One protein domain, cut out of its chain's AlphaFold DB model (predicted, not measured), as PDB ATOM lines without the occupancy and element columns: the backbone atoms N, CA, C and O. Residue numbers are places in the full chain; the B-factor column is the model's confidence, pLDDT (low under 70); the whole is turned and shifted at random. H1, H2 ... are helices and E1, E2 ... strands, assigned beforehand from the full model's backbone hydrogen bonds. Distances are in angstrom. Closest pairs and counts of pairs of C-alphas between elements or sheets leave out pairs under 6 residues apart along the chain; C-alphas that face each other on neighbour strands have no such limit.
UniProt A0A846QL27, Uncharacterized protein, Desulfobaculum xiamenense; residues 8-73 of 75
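What this domain is: This is residues 8 to 73 of the 75 residues of an uncharacterized protein of Desulfobaculum xiamenense (UniProt A0A846QL27). One twisted antiparallel sheet, E1 E2 E3 E4 E5, forms a wall, and H1 stands up from it over edge strand E5, with residues 68 to 73 sticking out. The strands make a meander, each the antiparallel neighbour of the one before. The printed part has 66 residues, five named strands, then one named helix: mixed class, only just compact, close to loose, radius of gyration of the C-alphas 12.8 A, flat, spans 37 by 32 by 17 A.

Where its parts are: E3 is residues 37 to 43, 19.3 A; E2 26 to 32, 19.7 A; E4 49 to 54, 16.9 A; E5 57 to 63, 18.1 A. E1, 8 to 12, begins at C-alpha 8 (144.666, 200.595, 26.485); H1, 64 to 72, ends at C-alpha 72 (145.039, 174.575, 33.115).

How they stand to each other: Hairpin E2 and E3 has N 29 and O 40 within hydrogen-bond range, 2.8 A, at 171 degrees. E1 and E5 are apart. H1 is on the sheet, height 8.0 A; the closest C-alphas of E4 and H1 are Val 49 and Leu 64, 6.0 A. In H1 every O i to N i+4 pair is within range.

The domain as a whole: The printed part has no cut. The link E1 to E2 is long; residues 14 to 24 have pLDDT under 70.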
ATOM      1  N   CYS A   8     143.973 201.337  25.445       91.75
ATOM      2  CA  CYS A   8     144.666 200.595  26.485       91.75
ATOM      3  C   CYS A   8     145.779 201.467  27.058       91.75
ATOM      4  O   CYS A   8     146.633 201.925  26.293       91.75
ATOM      5  N   ASP A   9     145.758 201.652  28.372       90.56
ATOM      6  CA  ASP A   9     146.811 202.328  29.118       90.56
ATOM      7  C   ASP A   9     147.535 201.305  29.990       90.56
ATOM      8  O   ASP A   9     146.898 200.522  30.694       90.56
ATOM      9  N   LEU A  10     148.866 201.310  29.942       88.19
ATOM     10  CA  LEU A  10     149.704 200.543  30.856       88.19
ATOM     11  C   LEU A  10     150.224 201.495  31.932       88.19
ATOM     12  O   LEU A  10     150.761 202.553  31.604       88.19
ATOM     13  N   ARG A  11     150.054 201.114  33.193       87.44
ATOM     14  CA  ARG A  11     150.547 201.838  34.363       87.44
ATOM     15  C   ARG A  11     151.399 200.887  35.187       87.44
ATOM     16  O   ARG A  11     151.160 199.683  35.213       87.44
ATOM     17  N   THR A  12     152.407 201.427  35.841       84.75
ATOM     18  CA  THR A  12     153.350 200.706  36.691       84.75
ATOM     19  C   THR A  12     153.600 201.546  37.933       84.75
ATOM     20  O   THR A  12     153.180 202.700  38.012       84.75
ATOM     21  N   ASP A  13     154.276 200.978  38.916       75.38
ATOM     22  CA  ASP A  13     154.804 201.710  40.069       75.38
ATOM     23  C   ASP A  13     155.699 202.895  39.682       75.38
ATOM     24  O   ASP A  13     155.734 203.901  40.393       75.38
ATOM     25  N   HIS A  14     156.376 202.804  38.540       65.88
ATOM     26  CA  HIS A  14     157.153 203.900  37.976       65.88
ATOM     27  C   HIS A  14     156.347 204.782  37.007       65.88
ATOM     28  O   HIS A  14     156.705 205.947  36.814       65.88
ATOM     29  N   ASP A  15     155.229 204.290  36.462       56.56
ATOM     30  CA  ASP A  15     154.428 205.003  35.468       56.56
ATOM     31  C   ASP A  15     153.227 205.735  36.059       56.56
ATOM     32  O   ASP A  15     152.069 205.324  35.956       56.56
ATOM     33  N   CYS A  16     153.535 206.947  36.514       51.75
ATOM     34  CA  CYS A  16     152.777 208.098  36.043       51.75
ATOM     35  C   CYS A  16     153.112 208.483  34.581       51.75
ATOM     36  O   CYS A  16     152.410 209.342  34.074       51.75
ATOM     37  N   GLU A  17     154.113 207.907  33.889       45.75
ATOM     38  CA  GLU A  17     154.417 208.156  32.462       45.75
ATOM     39  C   GLU A  17     155.550 207.214  31.954       45.75
ATOM     40  O   GLU A  17     156.683 207.416  32.380       45.75
ATOM     41  N   VAL A  18     155.274 206.304  30.987       50.28
ATOM     42  CA  VAL A  18     156.199 205.623  30.015       50.28
ATOM     43  C   VAL A  18     156.206 204.070  29.977       50.28
ATOM     44  O   VAL A  18     156.921 203.372  30.689       50.28
ATOM     45  N   SER A  19     155.613 203.521  28.907       52.31
ATOM     46  CA  SER A  19     155.737 202.104  28.536       52.31
ATOM     47  C   SER A  19     157.193 201.640  28.322       52.31
ATOM     48  O   SER A  19     157.965 202.252  27.584       52.31
ATOM     49  N   GLY A  20     157.551 200.491  28.913       52.22
ATOM     50  CA  GLY A  20     158.848 199.824  28.711       52.22
ATOM     51  C   GLY A  20     159.850 199.942  29.867       52.22
ATOM     52  O   GLY A  20     160.998 199.524  29.699       52.22
ATOM     53  N   LEU A  21     159.440 200.478  31.019       46.12
ATOM     54  CA  LEU A  21     160.255 200.519  32.234       46.12
ATOM     55  C   LEU A  21     160.038 199.272  33.117       46.12
ATOM     56  O   LEU A  21     158.952 198.688  33.098       46.12
ATOM     57  N   PRO A  22     161.070 198.817  33.855       54.12
ATOM     58  CA  PRO A  22     160.931 197.721  34.808       54.12
ATOM     59  C   PRO A  22     159.993 198.153  35.934       54.12
ATOM     60  O   PRO A  22     160.282 199.144  36.591       54.12
ATOM     61  N   ALA A  23     158.900 197.420  36.145       60.97
ATOM     62  CA  ALA A  23     158.092 197.560  37.349       60.97
ATOM     63  C   ALA A  23     158.798 196.851  38.516       60.97
ATOM     64  O   ALA A  23     159.250 195.714  38.349       60.97
ATOM     65  N   GLU A  24     158.917 197.501  39.670       67.88
ATOM     66  CA  GLU A  24     159.474 196.913  40.894       67.88
ATOM     67  C   GLU A  24     158.524 195.862  41.489       67.88
ATOM     68  O   GLU A  24     158.950 194.751  41.804       67.88
ATOM     69  N   ALA A  25     157.236 196.183  41.614       82.69
ATOM     70  CA  ALA A  25     156.260 195.371  42.331       82.69
ATOM     71  C   ALA A  25     154.828 195.441  41.780       82.69
ATOM     72  O   ALA A  25     154.011 194.611  42.176       82.69
ATOM     73  N   TRP A  26     154.475 196.389  40.904       88.44
ATOM     74  CA  TRP A  26     153.087 196.538  40.444       88.44
ATOM     75  C   TRP A  26     152.969 197.047  39.006       88.44
ATOM     76  O   TRP A  26     153.684 197.959  38.594       88.44
ATOM     77  N   ALA A  27     152.022 196.482  38.257       89.56
ATOM     78  CA  ALA A  27     151.605 196.982  36.954       89.56
ATOM     79  C   ALA A  27     150.115 196.716  36.711       89.56
ATOM     80  O   ALA A  27     149.611 195.652  37.067       89.56
ATOM     81  N   GLU A  28     149.424 197.635  36.040       91.50
ATOM     82  CA  GLU A  28     148.067 197.422  35.542       91.50
ATOM     83  C   GLU A  28     147.919 197.807  34.067       91.50
ATOM     84  O   GLU A  28     148.517 198.766  33.580       91.50
ATOM     85  N   ALA A  29     147.086 197.056  33.353       92.56
ATOM     86  CA  ALA A  29     146.607 197.395  32.024       92.56
ATOM     87  C   ALA A  29     145.117 197.738  32.103       92.56
ATOM     88  O   ALA A  29     144.305 196.901  32.504       92.56
ATOM     89  N   VAL A  30     144.763 198.953  31.695       93.50
ATOM     90  CA  VAL A  30     143.393 199.470  31.689       93.50
ATOM     91  C   VAL A  30     142.892 199.520  30.256       93.50
ATOM     92  O   VAL A  30     143.357 200.327  29.454       93.50
ATOM     93  N   PHE A  31     141.946 198.652  29.921       94.56
ATOM     94  CA  PHE A  31     141.282 198.615  28.626       94.56
ATOM     95  C   PHE A  31     139.959 199.376  28.710       94.56
ATOM     96  O   PHE A  31     139.024 198.914  29.358       94.56
ATOM     97  N   ALA A  32     139.861 200.513  28.026       93.56
ATOM     98  CA  ALA A  32     138.630 201.290  27.952       93.56
ATOM     99  C   ALA A  32     137.876 200.982  26.651       93.56
ATOM    100  O   ALA A  32     138.390 201.180  25.544       93.56
ATOM    101  N   LEU A  33     136.649 200.494  26.803       92.31
ATOM    102  CA  LEU A  33     135.635 200.339  25.765       92.31
ATOM    103  C   LEU A  33     134.601 201.479  25.905       92.31
ATOM    104  O   LEU A  33     134.615 202.189  26.907       92.31
ATOM    105  N   PRO A  34     133.692 201.687  24.931       90.31
ATOM    106  CA  PRO A  34     132.717 202.781  25.002       90.31
ATOM    107  C   PRO A  34     131.843 202.790  26.265       90.31
ATOM    108  O   PRO A  34     131.549 203.863  26.781       90.31
ATOM    109  N   ASP A  35     131.469 201.610  26.764       90.00
ATOM    110  CA  ASP A  35     130.519 201.456  27.873       90.00
ATOM    111  C   ASP A  35     131.108 200.691  29.072       90.00
ATOM    112  O   ASP A  35     130.402 200.425  30.043       90.00
ATOM    113  N   GLU A  36     132.385 200.300  29.010       91.38
ATOM    114  CA  GLU A  36     132.995 199.425  30.013       91.38
ATOM    115  C   GLU A  36     134.509 199.626  30.117       91.38
ATOM    116  O   GLU A  36     135.176 200.020  29.160       91.38
ATOM    117  N   GLU A  37     135.055 199.315  31.288       93.38
ATOM    118  CA  GLU A  37     136.490 199.281  31.542       93.38
ATOM    119  C   GLU A  37     136.875 197.885  32.031       93.38
ATOM    120  O   GLU A  37     136.187 197.309  32.874       93.38
ATOM    121  N   ILE A  38     137.960 197.332  31.499       95.81
ATOM    122  CA  ILE A  38     138.541 196.077  31.973       95.81
ATOM    123  C   ILE A  38     139.933 196.399  32.494       95.81
ATOM    124  O   ILE A  38     140.770 196.888  31.738       95.81
ATOM    125  N   VAL A  39     140.194 196.101  33.764       95.69
ATOM    126  CA  VAL A  39     141.508 196.323  34.380       95.69
ATOM    127  C   VAL A  39     142.142 194.986  34.713       95.69
ATOM    128  O   VAL A  39     141.524 194.146  35.367       95.69
ATOM    129  N   VAL A  40     143.381 194.800  34.271       95.50
ATOM    130  CA  VAL A  40     144.231 193.678  34.664       95.50
ATOM    131  C   VAL A  40     145.365 194.235  35.499       95.50
ATOM    132  O   VAL A  40     146.237 194.904  34.962       95.50
ATOM    133  N   GLU A  41     145.356 193.950  36.792       93.88
ATOM    134  CA  GLU A  41     146.394 194.355  37.737       93.88
ATOM    135  C   GLU A  41     147.247 193.143  38.123       93.88
ATOM    136  O   GLU A  41     146.722 192.057  38.377       93.88
ATOM    137  N   ILE A  42     148.564 193.334  38.195       93.25
ATOM    138  CA  ILE A  42     149.534 192.344  38.656       93.25
ATOM    139  C   ILE A  42     150.399 192.982  39.741       93.25
ATOM    140  O   ILE A  42     151.059 193.992  39.505       93.25
ATOM    141  N   ASN A  43     150.436 192.358  40.917       91.25
ATOM    142  CA  ASN A  43     151.349 192.700  42.004       91.25
ATOM    143  C   ASN A  43     152.361 191.562  42.207       91.25
ATOM    144  O   ASN A  43     151.964 190.409  42.357       91.25
ATOM    145  N   ALA A  44     153.653 191.883  42.204       87.94
ATOM    146  CA  ALA A  44     154.777 190.954  42.263       87.94
ATOM    147  C   ALA A  44     155.666 191.121  43.516       87.94
ATOM    148  O   ALA A  44     156.719 190.495  43.574       87.94
ATOM    149  N   ASP A  45     155.259 191.916  44.518       77.62
ATOM    150  CA  ASP A  45     156.045 192.156  45.752       77.62
ATOM    151  C   ASP A  45     156.333 190.858  46.542       77.62
ATOM    152  O   ASP A  45     157.331 190.725  47.249       77.62
ATOM    153  N   GLN A  46     155.454 189.860  46.410       79.00
ATOM    154  CA  GLN A  46     155.595 188.534  47.016       79.00
ATOM    155  C   GLN A  46     155.297 187.432  45.984       79.00
ATOM    156  O   GLN A  46     155.891 187.390  44.909       79.00
ATOM    157  N   ALA A  47     154.372 186.516  46.287       85.81
ATOM    158  CA  ALA A  47     153.794 185.647  45.271       85.81
ATOM    159  C   ALA A  47     152.963 186.510  44.304       85.81
ATOM    160  O   ALA A  47     152.165 187.318  44.786       85.81
ATOM    161  N   PRO A  48     153.110 186.353  42.974       90.75
ATOM    162  CA  PRO A  48     152.367 187.164  42.024       90.75
ATOM    163  C   PRO A  48     150.858 187.044  42.247       90.75
ATOM    164  O   PRO A  48     150.300 185.948  42.159       90.75
ATOM    165  N   VAL A  49     150.207 188.170  42.526       94.25
ATOM    166  CA  VAL A  49     148.753 188.295  42.643       94.25
ATOM    167  C   VAL A  49     148.240 188.996  41.401       94.25
ATOM    168  O   VAL A  49     148.787 190.011  40.981       94.25
ATOM    169  N   ILE A  50     147.174 188.455  40.828       95.56
ATOM    170  CA  ILE A  50     146.509 188.992  39.651       95.56
ATOM    171  C   ILE A  50     145.096 189.402  40.068       95.56
ATOM    172  O   ILE A  50     144.410 188.664  40.779       95.56
ATOM    173  N   SER A  51     144.659 190.578  39.635       95.94
ATOM    174  CA  SER A  51     143.298 191.074  39.814       95.94
ATOM    175  C   SER A  51     142.704 191.448  38.460       95.94
ATOM    176  O   SER A  51     143.349 192.096  37.640       95.94
ATOM    177  N   LEU A  52     141.466 191.021  38.230       96.00
ATOM    178  CA  LEU A  52     140.668 191.326  37.051       96.00
ATOM    179  C   LEU A  52     139.449 192.122  37.500       96.00
ATOM    180  O   LEU A  52     138.616 191.608  38.252       96.00
ATOM    181  N   SER A  53     139.331 193.355  37.026       96.19
ATOM    182  CA  SER A  53     138.178 194.216  37.285       96.19
ATOM    183  C   SER A  53     137.388 194.449  36.006       96.19
ATOM    184  O   SER A  53     137.968 194.601  34.933       96.19
ATOM    185  N   ILE A  54     136.063 194.476  36.133       94.31
ATOM    186  CA  ILE A  54     135.120 194.824  35.068       94.31
ATOM    187  C   ILE A  54     134.261 195.974  35.601       94.31
ATOM    188  O   ILE A  54     133.575 195.843  36.620       94.31
ATOM    189  N   GLY A  55     134.357 197.131  34.953       89.94
ATOM    190  CA  GLY A  55     133.831 198.390  35.465       89.94
ATOM    191  C   GLY A  55     134.405 198.706  36.850       89.94
ATOM    192  O   GLY A  55     135.612 198.701  37.059       89.94
ATOM    193  N   GLN A  56     133.526 198.957  37.823       85.88
ATOM    194  CA  GLN A  56     133.915 199.282  39.204       85.88
ATOM    195  C   GLN A  56     134.047 198.052  40.118       85.88
ATOM    196  O   GLN A  56     134.237 198.195  41.327       85.88
ATOM    197  N   HIS A  57     133.907 196.841  39.576       89.88
ATOM    198  CA  HIS A  57     133.880 195.614  40.362       89.88
ATOM    199  C   HIS A  57     135.103 194.748  40.081       89.88
ATOM    200  O   HIS A  57     135.408 194.444  38.931       89.88
ATOM    201  N   VAL A  58     135.761 194.286  41.147       90.94
ATOM    202  CA  VAL A  58     136.755 193.211  41.048       90.94
ATOM    203  C   VAL A  58     136.002 191.920  40.737       90.94
ATOM    204  O   VAL A  58     135.282 191.394  41.586       90.94
ATOM    205  N   ALA A  59     136.138 191.438  39.506       93.69
ATOM    206  CA  ALA A  59     135.508 190.211  39.037       93.69
ATOM    207  C   ALA A  59     136.257 188.971  39.541       93.69
ATOM    208  O   ALA A  59     135.638 187.948  39.832       93.69
ATOM    209  N   TRP A  60     137.584 189.059  39.664       96.12
ATOM    210  CA  TRP A  60     138.416 187.980  40.183       96.12
ATOM    211  C   TRP A  60     139.727 188.520  40.765       96.12
ATOM    212  O   TRP A  60     140.291 189.475  40.240       96.12
ATOM    213  N   LYS A  61     140.221 187.898  41.839       95.44
ATOM    214  CA  LYS A  61     141.538 188.171  42.423       95.44
ATOM    215  C   LYS A  61     142.102 186.894  43.029       95.44
ATOM    216  O   LYS A  61     141.413 186.238  43.808       95.44
ATOM    217  N   GLY A  62     143.347 186.571  42.709       95.31
ATOM    218  CA  GLY A  62     144.021 185.373  43.204       95.31
ATOM    219  C   GLY A  62     145.506 185.384  42.883       95.31
ATOM    220  O   GLY A  62     146.016 186.317  42.263       95.31
ATOM    221  N   THR A  63     146.219 184.357  43.322       95.31
ATOM    222  CA  THR A  63     147.623 184.167  42.957       95.31
ATOM    223  C   THR A  63     147.753 183.688  41.507       95.31
ATOM    224  O   THR A  63     146.801 183.202  40.892       95.31
ATOM    225  N   LEU A  64     148.956 183.790  40.940       92.62
ATOM    226  CA  LEU A  64     149.270 183.174  39.651       92.62
ATOM    227  C   LEU A  64     149.084 181.649  39.686       92.62
ATOM    228  O   LEU A  64     148.732 181.064  38.664       92.62
ATOM    229  N   GLU A  65     149.315 181.008  40.832       93.12
ATOM    230  CA  GLU A  65     149.060 179.575  41.011       93.12
ATOM    231  C   GLU A  65     147.561 179.277  40.931       93.12
ATOM    232  O   GLU A  65     147.165 178.436  40.128       93.12
ATOM    233  N   ASP A  66     146.722 180.052  41.629       93.94
ATOM    234  CA  ASP A  66     145.259 179.917  41.544       93.94
ATOM    235  C   ASP A  66     144.769 180.069  40.097       93.94
ATOM    236  O   ASP A  66     143.943 179.290  39.617       93.94
ATOM    237  N   LEU A  67     145.303 181.059  39.368       92.81
ATOM    238  CA  LEU A  67     144.941 181.276  37.969       92.81
ATOM    239  C   LEU A  67     145.375 180.106  37.078       92.81
ATOM    240  O   LEU A  67     144.620 179.710  36.191       92.81
ATOM    241  N   LYS A  68     146.567 179.540  37.302       92.75
ATOM    242  CA  LYS A  68     147.042 178.356  36.571       92.75
ATOM    243  C   LYS A  68     146.151 177.152  36.832       92.75
ATOM    244  O   LYS A  68     145.729 176.529  35.867       92.75
ATOM    245  N   THR A  69     145.790 176.877  38.083       94.12
ATOM    246  CA  THR A  69     144.847 175.802  38.420       94.12
ATOM    247  C   THR A  69     143.513 175.988  37.696       94.12
ATOM    248  O   THR A  69     143.020 175.050  37.074       94.12
ATOM    249  N   ILE A  70     142.959 177.206  37.678       93.19
ATOM    250  CA  ILE A  70     141.694 177.497  36.981       93.19
ATOM    251  C   ILE A  70     141.818 177.310  35.461       93.19
ATOM    252  O   ILE A  70     140.930 176.725  34.840       93.19
ATOM    253  N   LEU A  71     142.883 177.831  34.843       92.50
ATOM    254  CA  LEU A  71     143.031 177.850  33.382       92.50
ATOM    255  C   LEU A  71     143.544 176.528  32.800       92.50
ATOM    256  O   LEU A  71     143.221 176.202  31.660       92.50
ATOM    257  N   LEU A  72     144.365 175.799  33.555       94.50
ATOM    258  CA  LEU A  72     145.039 174.575  33.115       94.50
ATOM    259  C   LEU A  72     144.403 173.308  33.699       94.50
ATOM    260  O   LEU A  72     144.683 172.218  33.204       94.50
ATOM    261  N   GLY A  73     143.529 173.438  34.702       86.12
ATOM    262  CA  GLY A  73     142.887 172.302  35.363       86.12
ATOM    263  C   GLY A  73     143.859 171.454  36.188       86.12
ATOM    264  O   GLY A  73     143.660 170.248  36.302       86.12
TER     265      GLY A  73